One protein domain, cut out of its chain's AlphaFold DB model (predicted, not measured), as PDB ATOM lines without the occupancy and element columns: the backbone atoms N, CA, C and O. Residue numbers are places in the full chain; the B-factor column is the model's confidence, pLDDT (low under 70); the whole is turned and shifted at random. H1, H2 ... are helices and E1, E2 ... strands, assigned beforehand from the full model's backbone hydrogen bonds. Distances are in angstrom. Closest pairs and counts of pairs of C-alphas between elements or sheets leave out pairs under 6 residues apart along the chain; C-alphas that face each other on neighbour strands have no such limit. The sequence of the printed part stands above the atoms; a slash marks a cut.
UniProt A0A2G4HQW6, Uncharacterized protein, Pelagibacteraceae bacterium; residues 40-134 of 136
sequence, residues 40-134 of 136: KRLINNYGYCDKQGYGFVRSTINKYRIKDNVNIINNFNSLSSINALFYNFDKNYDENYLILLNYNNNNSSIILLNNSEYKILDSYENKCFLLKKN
ATOM      1  N   LYS A  40     -24.131  28.269  28.364       93.56
ATOM      2  CA  LYS A  40     -23.699  28.616  29.713       93.56
ATOM      3  C   LYS A  40     -22.551  27.727  30.179       93.56
ATOM      4  O   LYS A  40     -21.608  28.220  30.792       93.56
ATOM      5  N   ARG A  41     -22.572  26.434  29.831       92.38
ATOM      6  CA  ARG A  41     -21.448  25.521  30.107       92.38
ATOM      7  C   ARG A  41     -20.179  25.928  29.361       92.38
ATOM      8  O   ARG A  41     -19.105  25.914  29.957       92.38
ATOM      9  N   LEU A  42     -20.291  26.310  28.089       93.06
ATOM     10  CA  LEU A  42     -19.140  26.778  27.320       93.06
ATOM     11  C   LEU A  42     -18.591  28.100  27.849       93.06
ATOM     12  O   LEU A  42     -17.385  28.203  28.025       93.06
ATOM     13  N   ILE A  43     -19.442  29.071  28.183       94.69
ATOM     14  CA  ILE A  43     -19.000  30.336  28.788       94.69
ATOM     15  C   ILE A  43     -18.293  30.078  30.127       94.69
ATOM     16  O   ILE A  43     -17.227  30.635  30.364       94.69
ATOM     17  N   ASN A  44     -18.812  29.189  30.978       92.12
ATOM     18  CA  ASN A  44     -18.156  28.860  32.250       92.12
ATOM     19  C   ASN A  44     -16.752  28.255  32.053       92.12
ATOM     20  O   ASN A  44     -15.816  28.572  32.795       92.12
ATOM     21  N   ASN A  45     -16.593  27.384  31.055       90.31
ATOM     22  CA  ASN A  45     -15.330  26.690  30.813       90.31
ATOM     23  C   ASN A  45     -14.320  27.566  30.060       90.31
ATOM     24  O   ASN A  45     -13.179  27.692  30.507       90.31
ATOM     25  N   TYR A  46     -14.762  28.191  28.968       92.38
ATOM     26  CA  TYR A  46     -13.942  28.917  27.994       92.38
ATOM     27  C   TYR A  46     -13.933  30.437  28.184       92.38
ATOM     28  O   TYR A  46     -13.232  31.124  27.446       92.38
ATOM     29  N   GLY A  47     -14.680  30.957  29.158       93.31
ATOM     30  CA  GLY A  47     -14.758  32.383  29.458       93.31
ATOM     31  C   GLY A  47     -15.692  33.154  28.525       93.31
ATOM     32  O   GLY A  47     -16.074  32.693  27.441       93.31
ATOM     33  N   TYR A  48     -16.079  34.356  28.963       94.94
ATOM     34  CA  TYR A  48     -16.793  35.286  28.087       94.94
ATOM     35  C   TYR A  48     -15.795  36.031  27.203       94.94
ATOM     36  O   TYR A  48     -15.833  35.884  25.988       94.94
ATOM     37  N   CYS A  49     -14.871  36.768  27.814       92.38
ATOM     38  CA  CYS A  49     -13.752  37.438  27.142       92.38
ATOM     39  C   CYS A  49     -12.390  36.948  27.668       92.38
ATOM     40  O   CYS A  49     -11.377  37.047  26.984       92.38
ATOM     41  N   ASP A  50     -12.379  36.374  28.869       89.12
ATOM     42  CA  ASP A  50     -11.248  35.697  29.483       89.12
ATOM     43  C   ASP A  50     -10.986  34.316  28.853       89.12
ATOM     44  O   ASP A  50     -11.824  33.769  28.134       89.12
ATOM     45  N   LYS A  51      -9.817  33.730  29.140       90.62
ATOM     46  CA  LYS A  51      -9.394  32.401  28.663       90.62
ATOM     47  C   LYS A  51      -9.463  32.279  27.132       90.62
ATOM     48  O   LYS A  51      -8.629  32.851  26.442       90.62
ATOM     49  N   GLN A  52     -10.424  31.539  26.578       91.81
ATOM     50  CA  GLN A  52     -10.617  31.366  25.138       91.81
ATOM     51  C   GLN A  52     -11.683  32.301  24.548       91.81
ATOM     52  O   GLN A  52     -11.866  32.297  23.335       91.81
ATOM     53  N   GLY A  53     -12.376  33.097  25.367       93.50
ATOM     54  CA  GLY A  53     -13.284  34.156  24.924       93.50
ATOM     55  C   GLY A  53     -14.505  33.679  24.126       93.50
ATOM     56  O   GLY A  53     -14.983  34.391  23.241       93.50
ATOM     57  N   TYR A  54     -15.019  32.475  24.413       95.56
ATOM     58  CA  TYR A  54     -16.149  31.882  23.681       95.56
ATOM     59  C   TYR A  54     -17.384  32.790  23.668       95.56
ATOM     60  O   TYR A  54     -18.039  32.951  22.632       95.56
ATOM     61  N   GLY A  55     -17.723  33.367  24.825       96.38
ATOM     62  CA  GLY A  55     -18.922  34.189  24.966       96.38
ATOM     63  C   GLY A  55     -18.898  35.418  24.061       96.38
ATOM     64  O   GLY A  55     -19.880  35.678  23.365       96.38
ATOM     65  N   PHE A  56     -17.759  36.111  24.001       96.62
ATOM     66  CA  PHE A  56     -17.566  37.284  23.162       96.62
ATOM     67  C   PHE A  56     -17.687  36.922  21.683       96.62
ATOM     68  O   PHE A  56     -18.530  37.506  21.006       96.62
ATOM     69  N   VAL A  57     -16.951  35.908  21.206       96.38
ATOM     70  CA  VAL A  57     -17.011  35.453  19.800       96.38
ATOM     71  C   VAL A  57     -18.441  35.101  19.392       96.38
ATOM     72  O   VAL A  57     -18.944  35.565  18.371       96.38
ATOM     73  N   ARG A  58     -19.147  34.319  20.217       96.75
ATOM     74  CA  ARG A  58     -20.535  33.946  19.927       96.75
ATOM     75  C   ARG A  58     -21.459  35.158  19.902       96.75
ATOM     76  O   ARG A  58     -22.339  35.235  19.045       96.75
ATOM     77  N   SER A  59     -21.298  36.076  20.854       96.94
ATOM     78  CA  SER A  59     -22.133  37.274  20.943       96.94
ATOM     79  C   SER A  59     -21.964  38.172  19.716       96.94
ATOM     80  O   SER A  59     -22.966  38.606  19.150       96.94
ATOM     81  N   THR A  60     -20.730  38.375  19.247       96.25
ATOM     82  CA  THR A  60     -20.418  39.249  18.114       96.25
ATOM     83  C   THR A  60     -20.830  38.622  16.787       96.25
ATOM     84  O   THR A  60     -21.538  39.269  16.018       96.25
ATOM     85  N   ILE A  61     -20.523  37.342  16.544       95.56
ATOM     86  CA  ILE A  61     -20.988  36.632  15.337       95.56
ATOM     87  C   ILE A  61     -22.513  36.719  15.208       95.56
ATOM     88  O   ILE A  61     -23.028  37.058  14.141       95.56
ATOM     89  N   ASN A  62     -23.246  36.491  16.303       95.69
ATOM     90  CA  ASN A  62     -24.707  36.564  16.296       95.69
ATOM     91  C   ASN A  62     -25.224  37.997  16.104       95.69
ATOM     92  O   ASN A  62     -26.126  38.219  15.297       95.69
ATOM     93  N   LYS A  63     -24.659  38.972  16.829       97.06
ATOM     94  CA  LYS A  63     -25.086  40.381  16.798       97.06
ATOM     95  C   LYS A  63     -24.880  41.012  15.420       97.06
ATOM     96  O   LYS A  63     -25.776  41.695  14.931       97.06
ATOM     97  N   TYR A  64     -23.741  40.745  14.784       95.25
ATOM     98  CA  TYR A  64     -23.388  41.295  13.471       95.25
ATOM     99  C   TYR A  64     -23.748  40.360  12.309       95.25
ATOM    100  O   TYR A  64     -23.491  40.693  11.155       95.25
ATOM    101  N   ARG A  65     -24.387  39.214  12.597       94.88
ATOM    102  CA  ARG A  65     -24.809  38.202  11.614       94.88
ATOM    103  C   ARG A  65     -23.671  37.788  10.673       94.88
ATOM    104  O   ARG A  65     -23.888  37.644   9.469       94.88
ATOM    105  N   ILE A  66     -22.470  37.608  11.222       93.44
ATOM    106  CA  ILE A  66     -21.296  37.214  10.441       93.44
ATOM    107  C   ILE A  66     -21.515  35.781   9.958       93.44
ATOM    108  O   ILE A  66     -21.728  34.871  10.759       93.44
ATOM    109  N   LYS A  67     -21.560  35.600   8.635       93.06
ATOM    110  CA  LYS A  67     -21.892  34.307   8.033       93.06
ATOM    111  C   LYS A  67     -20.653  33.461   7.820       93.06
ATOM    112  O   LYS A  67     -20.731  32.271   8.098       93.06
ATOM    113  N   ASP A  68     -19.577  34.057   7.339       95.50
ATOM    114  CA  ASP A  68     -18.336  33.383   6.968       95.50
ATOM    115  C   ASP A  68     -17.404  33.175   8.169       95.50
ATOM    116  O   ASP A  68     -17.680  33.638   9.279       95.50
ATOM    117  N   ASN A  69     -16.325  32.417   7.968       95.62
ATOM    118  CA  ASN A  69     -15.351  32.172   9.027       95.62
ATOM    119  C   ASN A  69     -14.619  33.468   9.374       95.62
ATOM    120  O   ASN A  69     -14.278  34.249   8.494       95.62
ATOM    121  N   VAL A  70     -14.332  33.689  10.654       94.00
ATOM    122  CA  VAL A  70     -13.635  34.897  11.114       94.00
ATOM    123  C   VAL A  70     -12.284  34.518  11.686       94.00
ATOM    124  O   VAL A  70     -12.168  33.542  12.431       94.00
ATOM    125  N   ASN A  71     -11.266  35.320  11.380       92.00
ATOM    126  CA  ASN A  71      -9.985  35.202  12.055       92.00
ATOM    127  C   ASN A  71     -10.135  35.644  13.507       92.00
ATOM    128  O   ASN A  71     -10.499  36.781  13.800       92.00
ATOM    129  N   ILE A  72      -9.856  34.722  14.422       92.81
ATOM    130  CA  ILE A  72      -9.863  34.985  15.855       92.81
ATOM    131  C   ILE A  72      -8.428  34.830  16.351       92.81
ATOM    132  O   ILE A  72      -7.809  33.778  16.167       92.81
ATOM    133  N   ILE A  73      -7.899  35.888  16.962       90.19
ATOM    134  CA  ILE A  73      -6.575  35.915  17.578       90.19
ATOM    135  C   ILE A  73      -6.767  36.062  19.078       90.19
ATOM    136  O   ILE A  73      -7.375  37.019  19.560       90.19
ATOM    137  N   ASN A  74      -6.236  35.102  19.823       89.50
ATOM    138  CA  ASN A  74      -6.305  35.098  21.269       89.50
ATOM    139  C   ASN A  74      -4.910  35.289  21.863       89.50
ATOM    140  O   ASN A  74      -4.030  34.462  21.643       89.50
ATOM    141  N   ASN A  75      -4.728  36.353  22.643       87.06
ATOM    142  CA  ASN A  75      -3.475  36.650  23.335       87.06
ATOM    143  C   ASN A  75      -3.340  35.905  24.681       87.06
ATOM    144  O   ASN A  75      -2.384  36.097  25.429       87.06
ATOM    145  N   PHE A  76      -4.297  35.036  25.013       81.75
ATOM    146  CA  PHE A  76      -4.156  34.084  26.105       81.75
ATOM    147  C   PHE A  76      -3.312  32.889  25.653       81.75
ATOM    148  O   PHE A  76      -3.618  32.244  24.651       81.75
ATOM    149  N   ASN A  77      -2.264  32.569  26.414       69.75
ATOM    150  CA  ASN A  77      -1.373  31.451  26.117       69.75
ATOM    151  C   ASN A  77      -2.062  30.104  26.420       69.75
ATOM    152  O   ASN A  77      -1.837  29.493  27.464       69.75
ATOM    153  N   SER A  78      -2.947  29.658  25.526       68.56
ATOM    154  CA  SER A  78      -3.601  28.350  25.606       68.56
ATOM    155  C   SER A  78      -3.276  27.475  24.407       68.56
ATOM    156  O   SER A  78      -3.372  27.911  23.267       68.56
ATOM    157  N   LEU A  79      -3.025  26.192  24.675       63.78
ATOM    158  CA  LEU A  79      -2.801  25.148  23.668       63.78
ATOM    159  C   LEU A  79      -4.005  24.904  22.735       63.78
ATOM    160  O   LEU A  79      -3.851  24.274  21.695       63.78
ATOM    161  N   SER A  80      -5.206  25.358  23.103       69.25
ATOM    162  CA  SER A  80      -6.438  25.142  22.336       69.25
ATOM    163  C   SER A  80      -6.954  26.446  21.736       69.25
ATOM    164  O   SER A  80      -7.281  27.392  22.452       69.25
ATOM    165  N   SER A  81      -7.049  26.477  20.407       77.56
ATOM    166  CA  SER A  81      -7.640  27.595  19.676       77.56
ATOM    167  C   SER A  81      -9.168  27.532  19.736       77.56
ATOM    168  O   SER A  81      -9.770  26.490  19.469       77.56
ATOM    169  N   ILE A  82      -9.802  28.665  20.045       88.62
ATOM    170  CA  ILE A  82     -11.261  28.813  19.994       88.62
ATOM    171  C   ILE A  82     -11.797  28.728  18.556       88.62
ATOM    172  O   ILE A  82     -12.965  28.401  18.358       88.62
ATOM    173  N   ASN A  83     -10.946  28.965  17.550       88.06
ATOM    174  CA  ASN A  83     -11.326  29.019  16.137       88.06
ATOM    175  C   ASN A  83     -12.000  27.714  15.703       88.06
ATOM    176  O   ASN A  83     -12.998  27.751  14.995       88.06
ATOM    177  N   ALA A  84     -11.530  26.569  16.209       88.25
ATOM    178  CA  ALA A  84     -12.107  25.262  15.903       88.25
ATOM    179  C   ALA A  84     -13.583  25.122  16.328       88.25
ATOM    180  O   ALA A  84     -14.319  24.369  15.701       88.25
ATOM    181  N   LEU A  85     -14.038  25.847  17.360       90.06
ATOM    182  CA  LEU A  85     -15.441  25.811  17.797       90.06
ATOM    183  C   LEU A  85     -16.378  26.620  16.892       90.06
ATOM    184  O   LEU A  85     -17.589  26.408  16.939       90.06
ATOM    185  N   PHE A  86     -15.840  27.558  16.112       92.81
ATOM    186  CA  PHE A  86     -16.611  28.461  15.253       92.81
ATOM    187  C   PHE A  86     -16.352  28.250  13.758       92.81
ATOM    188  O   PHE A  86     -17.041  28.849  12.936       92.81
ATOM    189  N   TYR A  87     -15.384  27.407  13.407       93.38
ATOM    190  CA  TYR A  87     -15.009  27.128  12.030       93.38
ATOM    191  C   TYR A  87     -16.060  26.273  11.310       93.38
ATOM    192  O   TYR A  87     -16.576  25.294  11.851       93.38
ATOM    193  N   ASN A  88     -16.336  26.628  10.059       94.31
ATOM    194  CA  ASN A  88     -17.198  25.892   9.150       94.31
ATOM    195  C   ASN A  88     -16.442  25.588   7.844       94.31
ATOM    196  O   ASN A  88     -16.008  26.510   7.159       94.31
ATOM    197  N   PHE A  89     -16.318  24.306   7.490       93.88
ATOM    198  CA  PHE A  89     -15.592  23.846   6.299       93.88
ATOM    199  C   PHE A  89     -16.205  24.321   4.975       93.88
ATOM    200  O   PHE A  89     -15.482  24.461   3.994       93.88
ATOM    201  N   ASP A  90     -17.509  24.601   4.948       95.88
ATOM    202  CA  ASP A  90     -18.225  25.028   3.740       95.88
ATOM    203  C   ASP A  90     -18.078  26.533   3.466       95.88
ATOM    204  O   ASP A  90     -18.656  27.057   2.512       95.88
ATOM    205  N   LYS A  91     -17.363  27.261   4.332       94.69
ATOM    206  CA  LYS A  91     -17.271  28.721   4.283       94.69
ATOM    207  C   LYS A  91     -15.837  29.193   4.137       94.69
ATOM    208  O   LYS A  91     -14.909  28.652   4.738       94.69
ATOM    209  N   ASN A  92     -15.674  30.268   3.379       95.25
ATOM    210  CA  ASN A  92     -14.398  30.965   3.289       95.25
ATOM    211  C   ASN A  92     -14.182  31.844   4.527       95.25
ATOM    212  O   ASN A  92     -15.091  32.034   5.339       95.25
ATOM    213  N   TYR A  93     -12.963  32.352   4.688       93.31
ATOM    214  CA  TYR A  93     -12.687  33.377   5.687       93.31
ATOM    215  C   TYR A  93     -13.148  34.744   5.183       93.31
ATOM    216  O   TYR A  93     -12.829  35.138   4.063       93.31
ATOM    217  N   ASP A  94     -13.869  35.470   6.030       92.25
ATOM    218  CA  ASP A  94     -14.159  36.880   5.827       92.25
ATOM    219  C   ASP A  94     -12.968  37.702   6.304       92.25
ATOM    220  O   ASP A  94     -12.786  37.963   7.496       92.25
ATOM    221  N   GLU A  95     -12.143  38.118   5.351       89.31
ATOM    222  CA  GLU A  95     -10.981  38.952   5.628       89.31
ATOM    223  C   GLU A  95     -11.346  40.356   6.123       89.31
ATOM    224  O   GLU A  95     -10.457  41.083   6.570       89.31
ATOM    225  N   ASN A  96     -12.624  40.750   6.057       91.31
ATOM    226  CA  ASN A  96     -13.073  42.045   6.548       91.31
ATOM    227  C   ASN A  96     -13.214  42.069   8.067       91.31
ATOM    228  O   ASN A  96     -13.206  43.162   8.622       91.31
ATOM    229  N   TYR A  97     -13.359  40.924   8.743       93.25
ATOM    230  CA  TYR A  97     -13.525  40.873  10.196       93.25
ATOM    231  C   TYR A  97     -12.347  40.197  10.890       93.25
ATOM    232  O   TYR A  97     -11.819  39.177  10.452       93.25
ATOM    233  N   LEU A  98     -11.983  40.749  12.043       92.62
ATOM    234  CA  LEU A  98     -10.958  40.210  12.924       92.62
ATOM    235  C   LEU A  98     -11.454  40.300  14.366       92.62
ATOM    236  O   LEU A  98     -11.896  41.355  14.815       92.62
ATOM    237  N   ILE A  99     -11.385  39.193  15.101       93.81
ATOM    238  CA  ILE A  99     -11.718  39.166  16.524       93.81
ATOM    239  C   ILE A  99     -10.431  39.037  17.328       93.81
ATOM    240  O   ILE A  99      -9.663  38.097  17.144       93.81
ATOM    241  N   LEU A 100     -10.225  39.968  18.254       91.94
ATOM    242  CA  LEU A 100      -9.115  39.959  19.199       91.94
ATOM    243  C   LEU A 100      -9.636  39.612  20.593       91.94
ATOM    244  O   LEU A 100     -10.603  40.215  21.057       91.94
ATOM    245  N   LEU A 101      -8.992  38.659  21.268       91.88
ATOM    246  CA  LEU A 101      -9.353  38.196  22.611       91.88
ATOM    247  C   LEU A 101      -8.170  38.325  23.578       91.88
ATOM    248  O   LEU A 101      -7.029  38.057  23.202       91.88
ATOM    249  N   ASN A 102      -8.448  38.678  24.835       88.88
ATOM    250  CA  ASN A 102      -7.449  38.838  25.903       88.88
ATOM    251  C   ASN A 102      -6.333  39.862  25.601       88.88
ATOM    252  O   ASN A 102      -5.184  39.707  26.025       88.88
ATOM    253  N   TYR A 103      -6.667  40.935  24.892       86.75
ATOM    254  CA  TYR A 103      -5.758  42.032  24.585       86.75
ATOM    255  C   TYR A 103      -5.957  43.191  25.560       86.75
ATOM    256  O   TYR A 103      -6.955  43.891  25.487       86.75
ATOM    257  N   ASN A 104      -5.012  43.434  26.468       73.50
ATOM    258  CA  ASN A 104      -5.131  44.561  27.394       73.50
ATOM    259  C   ASN A 104      -4.938  45.897  26.644       73.50
ATOM    260  O   ASN A 104      -3.958  46.050  25.914       73.50
ATOM    261  N   ASN A 105      -5.840  46.864  26.840       58.31
ATOM    262  CA  ASN A 105      -5.910  48.131  26.084       58.31
ATOM    263  C   ASN A 105      -4.650  49.019  26.155       58.31
ATOM    264  O   ASN A 105      -4.505  49.955  25.376       58.31
ATOM    265  N   ASN A 106      -3.716  48.726  27.066       59.56
ATOM    266  CA  ASN A 106      -2.419  49.408  27.136       59.56
ATOM    267  C   ASN A 106      -1.459  48.991  26.005       59.56
ATOM    268  O   ASN A 106      -0.364  49.541  25.892       59.56
ATOM    269  N   ASN A 107      -1.854  48.038  25.159       59.84
ATOM    270  CA  ASN A 107      -1.131  47.702  23.945       59.84
ATOM    271  C   ASN A 107      -1.382  48.786  22.889       59.84
ATOM    272  O   ASN A 107      -2.413  48.798  22.215       59.84
ATOM    273  N   SER A 108      -0.398  49.672  22.718       57.62
ATOM    274  CA  SER A 108      -0.330  50.695  21.664       57.62
ATOM    275  C   SER A 108      -0.675  50.163  20.264       57.62
ATOM    276  O   SER A 108      -1.198  50.906  19.438       57.62
ATOM    277  N   SER A 109      -0.469  48.870  20.011       64.56
ATOM    278  CA  SER A 109      -0.823  48.186  18.766       64.56
ATOM    279  C   SER A 109      -2.323  48.164  18.447       64.56
ATOM    280  O   SER A 109      -2.669  48.263  17.276       64.56
ATOM    281  N   ILE A 110      -3.229  48.095  19.430       68.62
ATOM    282  CA  ILE A 110      -4.685  48.102  19.158       68.62
ATOM    283  C   ILE A 110      -5.143  49.494  18.723       68.62
ATOM    284  O   ILE A 110      -5.928  49.634  17.787       68.62
ATOM    285  N   ILE A 111      -4.623  50.524  19.393       64.50
ATOM    286  CA  ILE A 111      -4.907  51.926  19.073       64.50
ATOM    287  C   ILE A 111      -4.383  52.256  17.669       64.50
ATOM    288  O   ILE A 111      -5.071  52.925  16.904       64.50
ATOM    289  N   LEU A 112      -3.201  51.740  17.313       60.91
ATOM    290  CA  LEU A 112      -2.638  51.866  15.968       60.91
ATOM    291  C   LEU A 112      -3.511  51.152  14.920       60.91
ATOM    292  O   LEU A 112      -3.884  51.780  13.933       60.91
ATOM    293  N   LEU A 113      -3.923  49.899  15.168       68.94
ATOM    294  CA  LEU A 113      -4.801  49.138  14.263       68.94
ATOM    295  C   LEU A 113      -6.139  49.845  13.997       68.94
ATOM    296  O   LEU A 113      -6.603  49.844  12.859       68.94
ATOM    297  N   ASN A 114      -6.738  50.463  15.023       65.50
ATOM    298  CA  ASN A 114      -8.018  51.173  14.905       65.50
ATOM    299  C   ASN A 114      -7.947  52.468  14.066       65.50
ATOM    300  O   ASN A 114      -8.979  53.001  13.668       65.50
ATOM    301  N   ASN A 115      -6.750  53.012  13.837       65.88
ATOM    302  CA  ASN A 115      -6.582  54.295  13.149       65.88
ATOM    303  C   ASN A 115      -6.022  54.158  11.727       65.88
ATOM    304  O   ASN A 115      -6.151  55.108  10.960       65.88
ATOM    305  N   SER A 116      -5.412  53.023  11.364       70.12
ATOM    306  CA  SER A 116      -4.801  52.834  10.039       70.12
ATOM    307  C   SER A 116      -5.564  51.871   9.129       70.12
ATOM    308  O   SER A 116      -5.780  52.195   7.969       70.12
ATOM    309  N   GLU A 117      -6.004  50.712   9.628       80.69
ATOM    310  CA  GLU A 117      -6.497  49.619   8.764       80.69
ATOM    311  C   GLU A 117      -7.844  49.037   9.197       80.69
ATOM    312  O   GLU A 117      -8.550  48.438   8.387       80.69
ATOM    313  N   TYR A 118      -8.224  49.201  10.463       85.69
ATOM    314  CA  TYR A 118      -9.440  48.625  11.023       85.69
ATOM    315  C   TYR A 118     -10.239  49.665  11.798       85.69
ATOM    316  O   TYR A 118      -9.696  50.629  12.314       85.69
ATOM    317  N   LYS A 119     -11.534  49.414  11.953       90.31
ATOM    318  CA  LYS A 119     -12.444  50.112  12.853       90.31
ATOM    319  C   LYS A 119     -12.965  49.143  13.907       90.31
ATOM    320  O   LYS A 119     -13.460  48.063  13.571       90.31
ATOM    321  N   ILE A 120     -12.921  49.541  15.175       90.75
ATOM    322  CA  ILE A 120     -13.573  48.801  16.264       90.75
ATOM    323  C   ILE A 120     -15.095  48.895  16.094       90.75
ATOM    324  O   ILE A 120     -15.678  49.979  16.122       90.75
ATOM    325  N   LEU A 121     -15.744  47.744  15.917       92.69
ATOM    326  CA  LEU A 121     -17.202  47.623  15.842       92.69
ATOM    327  C   LEU A 121     -17.844  47.277  17.180       92.69
ATOM    328  O   LEU A 121     -18.973  47.698  17.431       92.69
ATOM    329  N   ASP A 122     -17.159  46.475  17.993       93.38
ATOM    330  CA  ASP A 122     -17.617  46.069  19.319       93.38
ATOM    331  C   ASP A 122     -16.424  45.855  20.244       93.38
ATOM    332  O   ASP A 122     -15.347  45.443  19.799       93.38
ATOM    333  N   SER A 123     -16.622  46.097  21.534       92.88
ATOM    334  CA  SER A 123     -15.607  45.845  22.546       92.88
ATOM    335  C   SER A 123     -16.229  45.397  23.861       92.88
ATOM    336  O   SER A 123     -17.356  45.748  24.207       92.88
ATOM    337  N   TYR A 124     -15.480  44.593  24.609       93.50
ATOM    338  CA  TYR A 124     -15.876  44.148  25.938       93.50
ATOM    339  C   TYR A 124     -14.716  44.315  26.915       93.50
ATOM    340  O   TYR A 124     -13.614  43.823  26.664       93.50
ATOM    341  N   GLU A 125     -14.972  45.045  28.008       88.88
ATOM    342  CA  GLU A 125     -14.010  45.363  29.080       88.88
ATOM    343  C   GLU A 125     -12.651  45.901  28.590       88.88
ATOM    344  O   GLU A 125     -11.644  45.783  29.285       88.88
ATOM    345  N   ASN A 126     -12.597  46.472  27.381       85.81
ATOM    346  CA  ASN A 126     -11.356  46.854  26.697       85.81
ATOM    347  C   ASN A 126     -10.307  45.720  26.638       85.81
ATOM    348  O   ASN A 126      -9.103  45.973  26.696       85.81
ATOM    349  N   LYS A 127     -10.781  44.469  26.561       88.94
ATOM    350  CA  LYS A 127      -9.965  43.247  26.480       88.94
ATOM    351  C   LYS A 127     -10.253  42.413  25.241       88.94
ATOM    352  O   LYS A 127      -9.378  41.686  24.771       88.94
ATOM    353  N   CYS A 128     -11.478  42.493  24.736       92.69
ATOM    354  CA  CYS A 128     -11.898  41.810  23.526       92.69
ATOM    355  C   CYS A 128     -12.490  42.804  22.544       92.69
ATOM    356  O   CYS A 128     -13.210  43.717  22.951       92.69
ATOM    357  N   PHE A 129     -12.190  42.611  21.264       93.19
ATOM    358  CA  PHE A 129     -12.530  43.551  20.208       93.19
ATOM    359  C   PHE A 129     -13.010  42.804  18.970       93.19
ATOM    360  O   PHE A 129     -12.401  41.817  18.558       93.19
ATOM    361  N   LEU A 130     -14.092  43.291  18.372       94.69
ATOM    362  CA  LEU A 130     -14.447  42.991  16.992       94.69
ATOM    363  C   LEU A 130     -13.969  44.157  16.136       94.69
ATOM    364  O   LEU A 130     -14.412  45.292  16.318       94.69
ATOM    365  N   LEU A 131     -13.092  43.858  15.193       92.81
ATOM    366  CA  LEU A 131     -12.537  44.799  14.241       92.81
ATOM    367  C   LEU A 131     -13.118  44.527  12.858       92.81
ATOM    368  O   LEU A 131     -13.331  43.372  12.484       92.81
ATOM    369  N   LYS A 132     -13.343  45.596  12.096       92.81
ATOM    370  CA  LYS A 132     -13.684  45.532  10.676       92.81
ATOM    371  C   LYS A 132     -12.661  46.312   9.866       92.81
ATOM    372  O   LYS A 132     -12.363  47.433  10.256       92.81
ATOM    373  N   LYS A 133     -12.142  45.762   8.769       90.69
ATOM    374  CA  LYS A 133     -11.248  46.502   7.871       90.69
ATOM    375  C   LYS A 133     -11.918  47.784   7.376       90.69
ATOM    376  O   LYS A 133     -13.118  47.801   7.084       90.69
ATOM    377  N   ASN A 134     -11.135  48.851   7.300       86.19
ATOM    378  CA  ASN A 134     -11.515  50.043   6.563       86.19
ATOM    379  C   ASN A 134     -11.423  49.673   5.083       86.19
ATOM    380  O   ASN A 134     -10.342  49.392   4.578       86.19
TER     381      ASN A 134
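What this domain is: This is residues 40 to 134 of the 136 residues of an uncharacterized protein of Pelagibacteraceae bacterium (UniProt A0A2G4HQW6). A strongly twisted sheet of four strands, order E1 E2 E4 E3, stands between two helices, H2 over one face and H4 over the other, in three layers. H1 packs on H2 away from the sheet, and short H3 only grazes the sheet near E1. The printed part has 95 residues, with named elements in the order H1 H2 E1 H3 E2 H4 E3 E4; the sheet is mixed, and so is the class. The whole is compact, radius of gyration of the C-alphas 12.7 A, spanning 35 by 29 by 24 A.

How they stand to each other: Edge strand E1, residues 69 to 74, is parallel to E2, residues 93 to 101, with N 73 and O 99 within hydrogen-bond range at 2.8 A. E2 bends by 96 degrees at residue 96. E4, residues 128 to 133, is antiparallel to E2, N 131 and O 98 being 2.8 A apart. E3, residues 118 to 124, forms a hairpin with E4, N 119 and O 132 being 2.7 A apart. H2, residues 54 to 64, has a height over the sheet of 7.9 A; its closest C-alpha pair with E4 is Thr 60 and Leu 130, 7.1 A. H4, residues 108 to 116, is on the opposite face at 9.5 A, over E4. H1, residues 40 to 46, touches H2, closest C-alphas Ile 43 and Gly 55, 5.4 A, at a steep tilt of 63 degrees. E1, H3, residues 83 to 86, and E2 form a strand-helix-strand unit, parallel neighbours joined through a helix, with a left-handed crossover; E2, H4 and E3 form a split one, E4 between its strands, right-handed. Every O i to N i+4 pair is within range in H1, H2 and H4; H3 is too short for one.

Where its parts are: H1 begins at C-alpha 40 (-23.699, 28.616, 29.713); E4 ends at C-alpha 133 (-11.248, 46.502, 7.871). E2 is 17.9 A long, H2 15.7 A.

The domain as a whole: The printed part has no cut and no long link. Residues 77 to 80 and 105 to 115 have pLDDT under 70.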